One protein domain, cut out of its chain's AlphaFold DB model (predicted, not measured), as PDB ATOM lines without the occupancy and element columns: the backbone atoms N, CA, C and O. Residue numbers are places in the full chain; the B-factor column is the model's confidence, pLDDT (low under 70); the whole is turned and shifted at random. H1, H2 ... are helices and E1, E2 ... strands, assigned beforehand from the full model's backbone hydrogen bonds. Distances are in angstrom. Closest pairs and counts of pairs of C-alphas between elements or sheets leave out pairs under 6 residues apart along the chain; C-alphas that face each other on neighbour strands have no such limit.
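What this domain is: This is residues 889 to 999 of the 1001 residues of the protein "Uncharacterized protein DUF4214" of Rivicola pingtungensis (UniProt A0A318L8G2). With little regular structure, this is a strongly twisted five-strand sheet with one short helix, H1, over one face at E4, and strand E2 past the opposite face. The 111 printed residues hold E1 E2 E3 H1 E4 E5 E6; the mixed sheet runs E1, E6, E5, E4, E3, and 37 residues are in named elements, class mixed. It is compact, radius of gyration of the C-alphas 12.4 A, spanning 31 by 28 by 23 A.

How they stand to each other: Start at E1, residues 902 to 904, parallel to E6, residues 982 to 986, with N 904 and O 985 within hydrogen-bond range at 2.8 A. Next, E2, residues 913 to 917, pairs with no named strand. E3, residues 930 to 932, H1, residues 940 to 948, and E4, residues 957 to 962, make a strand-helix-strand unit, parallel strands with a helix between, its crossover right-handed; N 931 and O 957 are 2.9 A apart. H1, with every O i to N i+4 pair within hydrogen-bond range, is on the sheet at a height of 8.2 A, along E4 at 17 degrees on the local plane; their closest C-alphas, Ala 947 and Tyr 958, are 5.7 A apart. E4, E5, residues 965 to 970, and E6 form a meander of two antiparallel hairpins, with N 967 and O 960 at 2.8 A, N 984 and O 968 at 2.8 A.

Where its parts are: Find C-alpha 902 at (34.092, 128.992, 147.906), where E1 begins, and C-alpha 986 at (41.438, 131.737, 151.858), where E6 ends. E4 measures 16.7 A, E5 16.4 A.

The domain as a whole: The farthest C-alphas, Val 911 and Ser 977, are 34.4 A apart; the printed part has no cut. Links E2 to E3 and E5 to E6 are long; pLDDT is under 70 at residues 889 to 899, 918 to 922 and 972 to 979.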
ATOM      1  N   SER A 889      32.757 132.592 138.346       68.00
ATOM      2  CA  SER A 889      31.779 133.266 137.491       68.00
ATOM      3  C   SER A 889      30.724 133.977 138.340       68.00
ATOM      4  O   SER A 889      30.373 133.537 139.432       68.00
ATOM      5  N   SER A 890      30.257 135.134 137.870       58.03
ATOM      6  CA  SER A 890      29.277 135.966 138.569       58.03
ATOM      7  C   SER A 890      27.847 135.620 138.149       58.03
ATOM      8  O   SER A 890      27.222 136.348 137.374       58.03
ATOM      9  N   ALA A 891      27.299 134.515 138.656       52.50
ATOM     10  CA  ALA A 891      25.850 134.427 138.785       52.50
ATOM     11  C   ALA A 891      25.437 135.311 139.977       52.50
ATOM     12  O   ALA A 891      25.832 135.048 141.109       52.50
ATOM     13  N   ASP A 892      24.700 136.385 139.698       50.22
ATOM     14  CA  ASP A 892      24.180 137.358 140.670       50.22
ATOM     15  C   ASP A 892      23.532 136.672 141.901       50.22
ATOM     16  O   ASP A 892      22.645 135.817 141.776       50.22
ATOM     17  N   LEU A 893      24.008 137.041 143.099       54.00
ATOM     18  CA  LEU A 893      23.541 136.556 144.403       54.00
ATOM     19  C   LEU A 893      22.952 137.674 145.287       54.00
ATOM     20  O   LEU A 893      22.767 137.442 146.488       54.00
ATOM     21  N   ASP A 894      22.562 138.828 144.731       50.25
ATOM     22  CA  ASP A 894      22.213 140.074 145.450       50.25
ATOM     23  C   ASP A 894      20.950 140.012 146.339       50.25
ATOM     24  O   ASP A 894      20.430 141.013 146.832       50.25
ATOM     25  N   GLY A 895      20.457 138.808 146.634       48.62
ATOM     26  CA  GLY A 895      19.407 138.534 147.612       48.62
ATOM     27  C   GLY A 895      19.830 137.729 148.848       48.62
ATOM     28  O   GLY A 895      18.945 137.365 149.626       48.62
ATOM     29  N   LYS A 896      21.113 137.376 149.045       49.75
ATOM     30  CA  LYS A 896      21.508 136.374 150.064       49.75
ATOM     31  C   LYS A 896      22.593 136.865 151.031       49.75
ATOM     32  O   LYS A 896      23.779 136.881 150.733       49.75
ATOM     33  N   ALA A 897      22.175 137.195 152.253       44.22
ATOM     34  CA  ALA A 897      23.061 137.610 153.336       44.22
ATOM     35  C   ALA A 897      23.919 136.448 153.892       44.22
ATOM     36  O   ALA A 897      23.380 135.464 154.393       44.22
ATOM     37  N   GLY A 898      25.246 136.613 153.915       52.66
ATOM     38  CA  GLY A 898      26.107 136.070 154.976       52.66
ATOM     39  C   GLY A 898      26.943 134.818 154.684       52.66
ATOM     40  O   GLY A 898      27.355 134.162 155.640       52.66
ATOM     41  N   VAL A 899      27.174 134.437 153.427       64.06
ATOM     42  CA  VAL A 899      27.614 133.073 153.075       64.06
ATOM     43  C   VAL A 899      28.950 133.044 152.337       64.06
ATOM     44  O   VAL A 899      29.128 133.805 151.399       64.06
ATOM     45  N   VAL A 900      29.831 132.106 152.707       73.31
ATOM     46  CA  VAL A 900      31.032 131.738 151.934       73.31
ATOM     47  C   VAL A 900      30.609 130.966 150.685       73.31
ATOM     48  O   VAL A 900      29.921 129.956 150.805       73.31
ATOM     49  N   THR A 901      31.021 131.427 149.506       73.38
ATOM     50  CA  THR A 901      30.708 130.790 148.220       73.38
ATOM     51  C   THR A 901      31.766 129.772 147.809       73.38
ATOM     52  O   THR A 901      31.428 128.758 147.223       73.38
ATOM     53  N   ALA A 902      33.033 129.964 148.179       79.31
ATOM     54  CA  ALA A 902      34.092 128.992 147.906       79.31
ATOM     55  C   ALA A 902      35.203 129.040 148.957       79.31
ATOM     56  O   ALA A 902      35.411 130.058 149.622       79.31
ATOM     57  N   VAL A 903      35.947 127.944 149.081       85.25
ATOM     58  CA  VAL A 903      37.159 127.849 149.898       85.25
ATOM     59  C   VAL A 903      38.344 127.539 149.001       85.25
ATOM     60  O   VAL A 903      38.327 126.543 148.290       85.25
ATOM     61  N   ILE A 904      39.401 128.341 149.101       88.06
ATOM     62  CA  ILE A 904      40.729 127.999 148.597       88.06
ATOM     63  C   ILE A 904      41.589 127.585 149.795       88.06
ATOM     64  O   ILE A 904      41.665 128.300 150.802       88.06
ATOM     65  N   THR A 905      42.194 126.402 149.731       89.00
ATOM     66  CA  THR A 905      42.865 125.793 150.893       89.00
ATOM     67  C   THR A 905      44.324 126.198 151.065       89.00
ATOM     68  O   THR A 905      44.848 126.082 152.170       89.00
ATOM     69  N   ASP A 906      44.985 126.637 149.997       88.62
ATOM     70  CA  ASP A 906      46.447 126.757 149.928       88.62
ATOM     71  C   ASP A 906      46.937 127.965 149.113       88.62
ATOM     72  O   ASP A 906      48.090 128.003 148.691       88.62
ATOM     73  N   PHE A 907      46.078 128.972 148.942       94.88
ATOM     74  CA  PHE A 907      46.384 130.172 148.166       94.88
ATOM     75  C   PHE A 907      47.694 130.847 148.602       94.88
ATOM     76  O   PHE A 907      47.891 131.181 149.777       94.88
ATOM     77  N   LYS A 908      48.554 131.145 147.628       92.81
ATOM     78  CA  LYS A 908      49.844 131.800 147.817       92.81
ATOM     79  C   LYS A 908      49.973 133.056 146.958       92.81
ATOM     80  O   LYS A 908      50.243 133.007 145.758       92.81
ATOM     81  N   SER A 909      49.891 134.215 147.610       92.31
ATOM     82  CA  SER A 909      50.078 135.520 146.960       92.31
ATOM     83  C   SER A 909      51.399 135.636 146.191       92.31
ATOM     84  O   SER A 909      52.443 135.118 146.602       92.31
ATOM     85  N   GLY A 910      51.345 136.324 145.048       89.69
ATOM     86  CA  GLY A 910      52.458 136.498 144.116       89.69
ATOM     87  C   GLY A 910      52.735 135.286 143.224       89.69
ATOM     88  O   GLY A 910      53.447 135.438 142.231       89.69
ATOM     89  N   VAL A 911      52.168 134.122 143.544       94.19
ATOM     90  CA  VAL A 911      52.287 132.882 142.767       94.19
ATOM     91  C   VAL A 911      50.945 132.548 142.125       94.19
ATOM     92  O   VAL A 911      50.876 132.474 140.898       94.19
ATOM     93  N   ASP A 912      49.897 132.458 142.939       96.75
ATOM     94  CA  ASP A 912      48.547 132.123 142.497       96.75
ATOM     95  C   ASP A 912      47.755 133.371 142.123       96.75
ATOM     96  O   ASP A 912      48.067 134.500 142.528       96.75
ATOM     97  N   LYS A 913      46.710 133.158 141.326       96.06
ATOM     98  CA  LYS A 913      45.804 134.187 140.835       96.06
ATOM     99  C   LYS A 913      44.355 133.819 141.090       96.06
ATOM    100  O   LYS A 913      43.969 132.656 141.042       96.06
ATOM    101  N   ILE A 914      43.546 134.842 141.326       93.25
ATOM    102  CA  ILE A 914      42.091 134.737 141.366       93.25
ATOM    103  C   ILE A 914      41.545 135.539 140.187       93.25
ATOM    104  O   ILE A 914      41.902 136.702 139.997       93.25
ATOM    105  N   GLN A 915      40.695 134.906 139.385       90.19
ATOM    106  CA  GLN A 915      39.989 135.529 138.273       90.19
ATOM    107  C   GLN A 915      38.491 135.528 138.570       90.19
ATOM    108  O   GLN A 915      37.899 134.473 138.800       90.19
ATOM    109  N   VAL A 916      37.872 136.703 138.511       81.94
ATOM    110  CA  VAL A 916      36.418 136.855 138.599       81.94
ATOM    111  C   VAL A 916      35.907 137.278 137.229       81.94
ATOM    112  O   VAL A 916      36.401 138.240 136.648       81.94
ATOM    113  N   THR A 917      34.948 136.535 136.685       73.31
ATOM    114  CA  THR A 917      34.448 136.715 135.313       73.31
ATOM    115  C   THR A 917      32.949 137.016 135.308       73.31
ATOM    116  O   THR A 917      32.212 136.398 136.070       73.31
ATOM    117  N   GLY A 918      32.487 137.915 134.423       62.06
ATOM    118  CA  GLY A 918      31.055 138.046 134.088       62.06
ATOM    119  C   GLY A 918      30.286 139.302 134.541       62.06
ATOM    120  O   GLY A 918      29.061 139.286 134.453       62.06
ATOM    121  N   GLY A 919      30.947 140.394 134.946       61.62
ATOM    122  CA  GLY A 919      30.308 141.649 135.387       61.62
ATOM    123  C   GLY A 919      30.851 142.910 134.697       61.62
ATOM    124  O   GLY A 919      31.838 142.831 133.961       61.62
ATOM    125  N   ALA A 920      30.229 144.076 134.934       55.53
ATOM    126  CA  ALA A 920      30.735 145.374 134.445       55.53
ATOM    127  C   ALA A 920      32.110 145.727 135.049       55.53
ATOM    128  O   ALA A 920      32.909 146.410 134.404       55.53
ATOM    129  N   ASP A 921      32.389 145.152 136.221       54.97
ATOM    130  CA  ASP A 921      33.565 145.392 137.053       54.97
ATOM    131  C   ASP A 921      34.516 144.171 137.111       54.97
ATOM    132  O   ASP A 921      35.399 144.074 137.963       54.97
ATOM    133  N   ALA A 922      34.383 143.221 136.171       63.16
ATOM    134  CA  ALA A 922      35.324 142.107 136.000       63.16
ATOM    135  C   ALA A 922      36.666 142.618 135.439       63.16
ATOM    136  O   ALA A 922      36.927 142.583 134.233       63.16
ATOM    137  N   GLY A 923      37.504 143.158 136.322       73.12
ATOM    138  CA  GLY A 923      38.792 143.753 135.987       73.12
ATOM    139  C   GLY A 923      39.910 143.319 136.929       73.12
ATOM    140  O   GLY A 923      39.676 142.912 138.065       73.12
ATOM    141  N   ALA A 924      41.154 143.436 136.463       86.12
ATOM    142  CA  ALA A 924      42.323 143.178 137.298       86.12
ATOM    143  C   ALA A 924      42.336 144.096 138.534       86.12
ATOM    144  O   ALA A 924      41.916 145.257 138.477       86.12
ATOM    145  N   GLY A 925      42.859 143.590 139.649       87.94
ATOM    146  CA  GLY A 925      42.969 144.373 140.871       87.94
ATOM    147  C   GLY A 925      43.963 145.526 140.720       87.94
ATOM    148  O   GLY A 925      45.036 145.410 140.126       87.94
ATOM    149  N   SER A 926      43.621 146.662 141.311       90.19
ATOM    150  CA  SER A 926      44.402 147.894 141.314       90.19
ATOM    151  C   SER A 926      44.275 148.612 142.656       90.19
ATOM    152  O   SER A 926      43.436 148.285 143.490       90.19
ATOM    153  N   THR A 927      45.074 149.655 142.869       88.19
ATOM    154  CA  THR A 927      44.982 150.471 144.090       88.19
ATOM    155  C   THR A 927      43.664 151.234 144.230       88.19
ATOM    156  O   THR A 927      43.413 151.785 145.296       88.19
ATOM    157  N   THR A 928      42.864 151.342 143.163       88.06
ATOM    158  CA  THR A 928      41.593 152.079 143.179       88.06
ATOM    159  C   THR A 928      40.389 151.185 143.431       88.06
ATOM    160  O   THR A 928      39.426 151.676 144.007       88.06
ATOM    161  N   ASN A 929      40.458 149.907 143.048       88.69
ATOM    162  CA  ASN A 929      39.337 148.973 143.165       88.69
ATOM    163  C   ASN A 929      39.548 147.828 144.173       88.69
ATOM    164  O   ASN A 929      38.666 146.993 144.341       88.69
ATOM    165  N   PHE A 930      40.693 147.794 144.860       92.06
ATOM    166  CA  PHE A 930      41.013 146.812 145.898       92.06
ATOM    167  C   PHE A 930      41.202 147.487 147.260       92.06
ATOM    168  O   PHE A 930      42.098 148.320 147.434       92.06
ATOM    169  N   VAL A 931      40.398 147.091 148.248       93.25
ATOM    170  CA  VAL A 931      40.451 147.617 149.620       93.25
ATOM    171  C   VAL A 931      40.679 146.491 150.629       93.25
ATOM    172  O   VAL A 931      40.070 145.429 150.552       93.25
ATOM    173  N   LYS A 932      41.540 146.743 151.622       94.06
ATOM    174  CA  LYS A 932      41.781 145.834 152.753       94.06
ATOM    175  C   LYS A 932      41.177 146.380 154.042       94.06
ATOM    176  O   LYS A 932      41.195 147.589 154.279       94.06
ATOM    177  N   ALA A 933      40.702 145.482 154.898       93.12
ATOM    178  CA  ALA A 933      40.343 145.796 156.273       93.12
ATOM    179  C   ALA A 933      41.546 146.380 157.037       93.12
ATOM    180  O   ALA A 933      42.704 146.139 156.706       93.12
ATOM    181  N   THR A 934      41.280 147.147 158.090       88.38
ATOM    182  CA  THR A 934      42.325 147.724 158.954       88.38
ATOM    183  C   THR A 934      42.588 146.896 160.213       88.38
ATOM    184  O   THR A 934      43.562 147.152 160.919       88.38
ATOM    185  N   ALA A 935      41.735 145.910 160.503       87.94
ATOM    186  CA  ALA A 935      41.842 145.003 161.639       87.94
ATOM    187  C   ALA A 935      41.135 143.668 161.346       87.94
ATOM    188  O   ALA A 935      40.299 143.582 160.445       87.94
ATOM    189  N   VAL A 936      41.456 142.643 162.139       89.31
ATOM    190  CA  VAL A 936      40.763 141.345 162.126       89.31
ATOM    191  C   VAL A 936      39.344 141.525 162.670       89.31
ATOM    192  O   VAL A 936      39.154 142.131 163.727       89.31
ATOM    193  N   ALA A 937      38.350 141.005 161.953       87.12
ATOM    194  CA  ALA A 937      36.955 141.024 162.367       87.12
ATOM    195  C   ALA A 937      36.672 139.922 163.403       87.12
ATOM    196  O   ALA A 937      37.280 138.850 163.376       87.12
ATOM    197  N   ALA A 938      35.733 140.185 164.317       79.44
ATOM    198  CA  ALA A 938      35.348 139.226 165.356       79.44
ATOM    199  C   ALA A 938      34.640 137.987 164.779       79.44
ATOM    200  O   ALA A 938      34.826 136.880 165.278       79.44
ATOM    201  N   ASP A 939      33.855 138.182 163.719       79.25
ATOM    202  CA  ASP A 939      33.112 137.147 163.010       79.25
ATOM    203  C   ASP A 939      32.905 137.532 161.531       79.25
ATOM    204  O   ASP A 939      33.183 138.660 161.104       79.25
ATOM    205  N   LEU A 940      32.422 136.572 160.736       82.00
ATOM    206  CA  LEU A 940      32.164 136.764 159.307       82.00
ATOM    207  C   LEU A 940      31.070 137.813 159.058       82.00
ATOM    208  O   LEU A 940      31.166 138.588 158.113       82.00
ATOM    209  N   THR A 941      30.059 137.898 159.923       82.44
ATOM    210  CA  THR A 941      28.975 138.884 159.800       82.44
ATOM    211  C   THR A 941      29.502 140.317 159.880       82.44
ATOM    212  O   THR A 941      29.122 141.171 159.076       82.44
ATOM    213  N   THR A 942      30.421 140.578 160.808       83.56
ATOM    214  CA  THR A 942      31.087 141.872 160.976       83.56
ATOM    215  C   THR A 942      31.922 142.223 159.746       83.56
ATOM    216  O   THR A 942      31.865 143.354 159.265       83.56
ATOM    217  N   LEU A 943      32.656 141.248 159.201       88.44
ATOM    218  CA  LEU A 943      33.446 141.418 157.981       88.44
ATOM    219  C   LEU A 943      32.560 141.767 156.781       88.44
ATOM    220  O   LEU A 943      32.830 142.744 156.090       88.44
ATOM    221  N   LEU A 944      31.489 141.005 156.554       85.25
ATOM    222  CA  LEU A 944      30.593 141.202 155.412       85.25
ATOM    223  C   LEU A 944      29.826 142.527 155.496       85.25
ATOM    224  O   LEU A 944      29.594 143.170 154.476       85.25
ATOM    225  N   THR A 945      29.505 142.985 156.710       84.88
ATOM    226  CA  THR A 945      28.932 144.323 156.929       84.88
ATOM    227  C   THR A 945      29.911 145.422 156.511       84.88
ATOM    228  O   THR A 945      29.515 146.396 155.874       84.88
ATOM    229  N   ALA A 946      31.198 145.269 156.841       86.50
ATOM    230  CA  ALA A 946      32.230 146.214 156.427       86.50
ATOM    231  C   ALA A 946      32.462 146.181 154.908       86.50
ATOM    232  O   ALA A 946      32.559 147.242 154.297       86.50
ATOM    233  N   ALA A 947      32.495 144.990 154.303       87.31
ATOM    234  CA  ALA A 947      32.645 144.812 152.860       87.31
ATOM    235  C   ALA A 947      31.517 145.505 152.080       87.31
ATOM    236  O   ALA A 947      31.786 146.325 151.206       87.31
ATOM    237  N   SER A 948      30.262 145.256 152.468       82.38
ATOM    238  CA  SER A 948      29.071 145.844 151.837       82.38
ATOM    239  C   SER A 948      29.026 147.378 151.917       82.38
ATOM    240  O   SER A 948      28.420 148.023 151.071       82.38
ATOM    241  N   GLY A 949      29.681 147.985 152.912       83.00
ATOM    242  CA  GLY A 949      29.792 149.443 153.008       83.00
ATOM    243  C   GLY A 949      30.853 150.066 152.092       83.00
ATOM    244  O   GLY A 949      30.878 151.289 151.951       83.00
ATOM    245  N   VAL A 950      31.750 149.259 151.519       85.88
ATOM    246  CA  VAL A 950      32.884 149.722 150.703       85.88
ATOM    247  C   VAL A 950      32.694 149.382 149.227       85.88
ATOM    248  O   VAL A 950      33.030 150.214 148.386       85.88
ATOM    249  N   LEU A 951      32.166 148.193 148.928       84.19
ATOM    250  CA  LEU A 951      31.866 147.736 147.571       84.19
ATOM    251  C   LEU A 951      30.790 148.642 146.950       84.19
ATOM    252  O   LEU A 951      29.750 148.883 147.564       84.19
ATOM    253  N   ASN A 952      31.105 149.263 145.809       80.69
ATOM    254  CA  ASN A 952      30.300 150.368 145.265       80.69
ATOM    255  C   ASN A 952      30.409 150.575 143.740       80.69
ATOM    256  O   ASN A 952      30.097 151.668 143.260       80.69
ATOM    257  N   GLY A 953      30.915 149.586 142.998       73.56
ATOM    258  CA  GLY A 953      31.167 149.674 141.548       73.56
ATOM    259  C   GLY A 953      32.362 150.551 141.141       73.56
ATOM    260  O   GLY A 953      32.584 150.832 139.970       73.56
ATOM    261  N   THR A 954      33.118 151.089 142.101       80.62
ATOM    262  CA  THR A 954      34.493 151.582 141.885       80.62
ATOM    263  C   THR A 954      35.491 150.749 142.681       80.62
ATOM    264  O   THR A 954      36.627 150.558 142.251       80.62
ATOM    265  N   VAL A 955      35.081 150.303 143.872       86.25
ATOM    266  CA  VAL A 955      35.742 149.237 144.617       86.25
ATOM    267  C   VAL A 955      35.003 147.939 144.354       86.25
ATOM    268  O   VAL A 955      33.856 147.798 144.772       86.25
ATOM    269  N   ASP A 956      35.710 147.007 143.724       83.94
ATOM    270  CA  ASP A 956      35.170 145.724 143.260       83.94
ATOM    271  C   ASP A 956      35.585 144.590 144.211       83.94
ATOM    272  O   ASP A 956      34.952 143.536 144.277       83.94
ATOM    273  N   TYR A 957      36.660 144.818 144.978       89.38
ATOM    274  CA  TYR A 957      37.296 143.821 145.829       89.38
ATOM    275  C   TYR A 957      37.527 144.348 147.244       89.38
ATOM    276  O   TYR A 957      38.238 145.337 147.459       89.38
ATOM    277  N   TYR A 958      37.002 143.623 148.227       91.50
ATOM    278  CA  TYR A 958      37.269 143.846 149.641       91.50
ATOM    279  C   TYR A 958      37.910 142.609 150.268       91.50
ATOM    280  O   TYR A 958      37.401 141.503 150.124       91.50
ATOM    281  N   VAL A 959      38.997 142.789 151.019       94.88
ATOM    282  CA  VAL A 959      39.623 141.704 151.788       94.88
ATOM    283  C   VAL A 959      39.524 141.985 153.279       94.88
ATOM    284  O   VAL A 959      39.996 143.016 153.758       94.88
ATOM    285  N   GLY A 960      38.972 141.032 154.026       93.38
ATOM    286  CA  GLY A 960      39.007 141.023 155.488       93.38
ATOM    287  C   GLY A 960      39.598 139.730 156.046       93.38
ATOM    288  O   GLY A 960      39.929 138.812 155.303       93.38
ATOM    289  N   GLN A 961      39.722 139.649 157.371       90.56
ATOM    290  CA  GLN A 961      40.227 138.463 158.066       90.56
ATOM    291  C   GLN A 961      39.333 138.123 159.263       90.56
ATOM    292  O   GLN A 961      38.943 139.027 160.003       90.56
ATOM    293  N   VAL A 962      39.051 136.833 159.472       85.44
ATOM    294  CA  VAL A 962      38.384 136.289 160.671       85.44
ATOM    295  C   VAL A 962      39.218 135.120 161.182       85.44
ATOM    296  O   VAL A 962      39.445 134.147 160.462       85.44
ATOM    297  N   GLY A 963      39.697 135.203 162.424       88.50
ATOM    298  CA  GLY A 963      40.636 134.212 162.953       88.50
ATOM    299  C   GLY A 963      41.929 134.156 162.126       88.50
ATOM    300  O   GLY A 963      42.587 135.179 161.930       88.50
ATOM    301  N   SER A 964      42.302 132.966 161.651       85.62
ATOM    302  CA  SER A 964      43.495 132.736 160.819       85.62
ATOM    303  C   SER A 964      43.268 132.890 159.315       85.62
ATOM    304  O   SER A 964      44.231 132.773 158.565       85.62
ATOM    305  N   ASP A 965      42.027 133.114 158.878       87.38
ATOM    306  CA  ASP A 965      41.645 132.993 157.471       87.38
ATOM    307  C   ASP A 965      41.259 134.356 156.886       87.38
ATOM    308  O   ASP A 965      40.528 135.133 157.516       87.38
ATOM    309  N   ALA A 966      41.721 134.633 155.667       91.31
ATOM    310  CA  ALA A 966      41.321 135.801 154.893       91.31
ATOM    311  C   ALA A 966      40.062 135.495 154.074       91.31
ATOM    312  O   ALA A 966      39.787 134.351 153.717       91.31
ATOM    313  N   TYR A 967      39.291 136.534 153.773       91.62
ATOM    314  CA  TYR A 967      38.073 136.451 152.977       91.62
ATOM    315  C   TYR A 967      38.112 137.541 151.914       91.62
ATOM    316  O   TYR A 967      38.174 138.724 152.259       91.62
ATOM    317  N   LEU A 968      38.082 137.137 150.645       91.50
ATOM    318  CA  LEU A 968      37.903 138.025 149.502       91.50
ATOM    319  C   LEU A 968      36.409 138.120 149.195       91.50
ATOM    320  O   LEU A 968      35.769 137.123 148.868       91.50
ATOM    321  N   VAL A 969      35.864 139.321 149.310       88.44
ATOM    322  CA  VAL A 969      34.473 139.643 149.004       88.44
ATOM    323  C   VAL A 969      34.460 140.468 147.729       88.44
ATOM    324  O   VAL A 969      35.200 141.451 147.634       88.44
ATOM    325  N   THR A 970      33.656 140.065 146.751       83.44
ATOM    326  CA  THR A 970      33.584 140.742 145.450       83.44
ATOM    327  C   THR A 970      32.165 141.167 145.142       83.44
ATOM    328  O   THR A 970      31.232 140.448 145.494       83.44
ATOM    329  N   ASP A 971      32.018 142.271 144.425       77.31
ATOM    330  CA  ASP A 971      30.740 142.776 143.927       77.31
ATOM    331  C   ASP A 971      30.860 143.031 142.420       77.31
ATOM    332  O   ASP A 971      31.666 143.852 141.997       77.31
ATOM    333  N   ALA A 972      30.166 142.233 141.609       62.91
ATOM    334  CA  ALA A 972      30.367 142.170 140.163       62.91
ATOM    335  C   ALA A 972      29.310 142.944 139.355       62.91
ATOM    336  O   ALA A 972      29.484 143.113 138.143       62.91
ATOM    337  N   ASP A 973      28.213 143.382 139.980       62.72
ATOM    338  CA  ASP A 973      27.098 144.040 139.289       62.72
ATOM    339  C   ASP A 973      27.184 145.585 139.326       62.72
ATOM    340  O   ASP A 973      26.534 146.267 138.524       62.72
ATOM    341  N   GLY A 974      28.032 146.133 140.206       56.91
ATOM    342  CA  GLY A 974      28.289 147.564 140.358       56.91
ATOM    343  C   GLY A 974      27.099 148.349 140.923       56.91
ATOM    344  O   GLY A 974      27.067 149.587 140.843       56.91
ATOM    345  N   ALA A 975      26.084 147.676 141.475       59.22
ATOM    346  CA  ALA A 975      24.907 148.339 141.998       59.22
ATOM    347  C   ALA A 975      25.214 149.029 143.333       59.22
ATOM    348  O   ALA A 975      25.454 148.425 144.371       59.22
ATOM    349  N   SER A 976      25.053 150.355 143.352       55.00
ATOM    350  CA  SER A 976      25.109 151.189 144.572       55.00
ATOM    351  C   SER A 976      24.120 150.802 145.697       55.00
ATOM    352  O   SER A 976      24.092 151.453 146.743       55.00
ATOM    353  N   SER A 977      23.294 149.771 145.496       53.44
ATOM    354  CA  SER A 977      22.302 149.252 146.438       53.44
ATOM    355  C   SER A 977      22.787 148.023 147.214       53.44
ATOM    356  O   SER A 977      22.009 147.100 147.391       53.44
ATOM    357  N   GLY A 978      24.030 148.031 147.707       57.22
ATOM    358  CA  GLY A 978      24.536 147.140 148.760       57.22
ATOM    359  C   GLY A 978      24.336 145.638 148.523       57.22
ATOM    360  O   GLY A 978      23.310 145.081 148.903       57.22
ATOM    361  N   GLY A 979      25.371 144.968 148.021       66.00
ATOM    362  CA  GLY A 979      25.404 143.521 147.805       66.00
ATOM    363  C   GLY A 979      26.836 142.987 147.785       66.00
ATOM    364  O   GLY A 979      27.791 143.732 147.999       66.00
ATOM    365  N   TYR A 980      26.982 141.676 147.619       71.81
ATOM    366  CA  TYR A 980      28.239 141.045 147.221       71.81
ATOM    367  C   TYR A 980      27.925 139.766 146.447       71.81
ATOM    368  O   TYR A 980      27.082 138.967 146.854       71.81
ATOM    369  N   THR A 981      28.653 139.556 145.355       73.00
ATOM    370  CA  THR A 981      28.509 138.420 144.443       73.00
ATOM    371  C   THR A 981      29.253 137.182 144.937       73.00
ATOM    372  O   THR A 981      28.715 136.083 144.873       73.00
ATOM    373  N   ASN A 982      30.478 137.330 145.457       77.25
ATOM    374  CA  ASN A 982      31.274 136.202 145.954       77.25
ATOM    375  C   ASN A 982      31.860 136.486 147.333       77.25
ATOM    376  O   ASN A 982      32.258 137.610 147.632       77.25
ATOM    377  N   VAL A 983      31.984 135.432 148.143       82.69
ATOM    378  CA  VAL A 983      32.720 135.440 149.411       82.69
ATOM    379  C   VAL A 983      33.652 134.236 149.410       82.69
ATOM    380  O   VAL A 983      33.255 133.112 149.719       82.69
ATOM    381  N   ILE A 984      34.906 134.468 149.053       86.56
ATOM    382  CA  ILE A 984      35.914 133.426 148.883       86.56
ATOM    383  C   ILE A 984      36.776 133.381 150.138       86.56
ATOM    384  O   ILE A 984      37.465 134.347 150.472       86.56
ATOM    385  N   LYS A 985      36.748 132.252 150.841       86.50
ATOM    386  CA  LYS A 985      37.609 132.000 151.993       86.50
ATOM    387  C   LYS A 985      38.985 131.526 151.525       86.50
ATOM    388  O   LYS A 985      39.080 130.577 150.758       86.50
ATOM    389  N   LEU A 986      40.042 132.122 152.066       91.25
ATOM    390  CA  LEU A 986      41.438 131.737 151.858       91.25
ATOM    391  C   LEU A 986      41.988 131.167 153.171       91.25
ATOM    392  O   LEU A 986      42.248 131.899 154.132       91.25
ATOM    393  N   THR A 987      42.109 129.844 153.241       85.50
ATOM    394  CA  THR A 987      42.445 129.138 154.486       85.50
ATOM    395  C   THR A 987      43.886 129.411 154.907       85.50
ATOM    396  O   THR A 987      44.808 129.250 154.117       85.50
ATOM    397  N   GLY A 988      44.093 129.823 156.161       81.75
ATOM    398  CA  GLY A 988      45.421 130.094 156.722       81.75
ATOM    399  C   GLY A 988      46.145 131.309 156.129       81.75
ATOM    400  O   GLY A 988      47.310 131.542 156.457       81.75
ATOM    401  N   VAL A 989      45.481 132.086 155.271       90.31
ATOM    402  CA  VAL A 989      46.039 133.290 154.654       90.31
ATOM    403  C   VAL A 989      45.774 134.489 155.561       90.31
ATOM    404  O   VAL A 989      44.636 134.785 155.914       90.31
ATOM    405  N   ALA A 990      46.832 135.203 155.945       89.19
ATOM    406  CA  ALA A 990      46.703 136.450 156.696       89.19
ATOM    407  C   ALA A 990      46.180 137.589 155.803       89.19
ATOM    408  O   ALA A 990      46.301 137.535 154.584       89.19
ATOM    409  N   LEU A 991      45.685 138.673 156.402       88.19
ATOM    410  CA  LEU A 991      45.150 139.837 155.681       88.19
ATOM    411  C   LEU A 991      46.105 140.445 154.632       88.19
ATOM    412  O   LEU A 991      45.660 140.925 153.593       88.19
ATOM    413  N   ASP A 992      47.416 140.421 154.887       87.19
ATOM    414  CA  ASP A 992      48.443 140.895 153.944       87.19
ATOM    415  C   ASP A 992      48.909 139.822 152.948       87.19
ATOM    416  O   ASP A 992      49.709 140.109 152.061       87.19
ATOM    417  N   GLY A 993      48.403 138.597 153.079       88.56
ATOM    418  CA  GLY A 993      48.691 137.451 152.220       88.56
ATOM    419  C   GLY A 993      47.878 137.415 150.924       88.56
ATOM    420  O   GLY A 993      47.818 136.364 150.299       88.56
ATOM    421  N   ILE A 994      47.261 138.533 150.535       93.19
ATOM    422  CA  ILE A 994      46.643 138.768 149.225       93.19
ATOM    423  C   ILE A 994      46.821 140.241 148.836       93.19
ATOM    424  O   ILE A 994      46.665 141.151 149.661       93.19
ATOM    425  N   VAL A 995      47.161 140.489 147.572       93.88
ATOM    426  CA  VAL A 995      47.348 141.840 147.027       93.88
ATOM    427  C   VAL A 995      46.552 142.044 145.742       93.88
ATOM    428  O   VAL A 995      46.178 141.094 145.067       93.88
ATOM    429  N   ALA A 996      46.353 143.305 145.355       92.50
ATOM    430  CA  ALA A 996      45.638 143.667 144.131       92.50
ATOM    431  C   ALA A 996      46.178 142.953 142.871       92.50
ATOM    432  O   ALA A 996      45.404 142.532 142.024       92.50
ATOM    433  N   ALA A 997      47.499 142.749 142.776       93.56
ATOM    434  CA  ALA A 997      48.138 142.061 141.650       93.56
ATOM    435  C   ALA A 997      47.872 140.541 141.593       93.56
ATOM    436  O   ALA A 997      48.282 139.881 140.633       93.56
ATOM    437  N   ASP A 998      47.239 139.965 142.616       94.81
ATOM    438  CA  ASP A 998      46.778 138.576 142.597       94.81
ATOM    439  C   ASP A 998      45.420 138.416 141.905       94.81
ATOM    440  O   ASP A 998      45.042 137.305 141.544       94.81
ATOM    441  N   LEU A 999      44.715 139.524 141.674       93.00
ATOM    442  CA  LEU A 999      43.428 139.558 140.997       93.00
ATOM    443  C   LEU A 999      43.643 139.898 139.523       93.00
ATOM    444  O   LEU A 999      44.183 140.960 139.196       93.00
TER     445      LEU A 999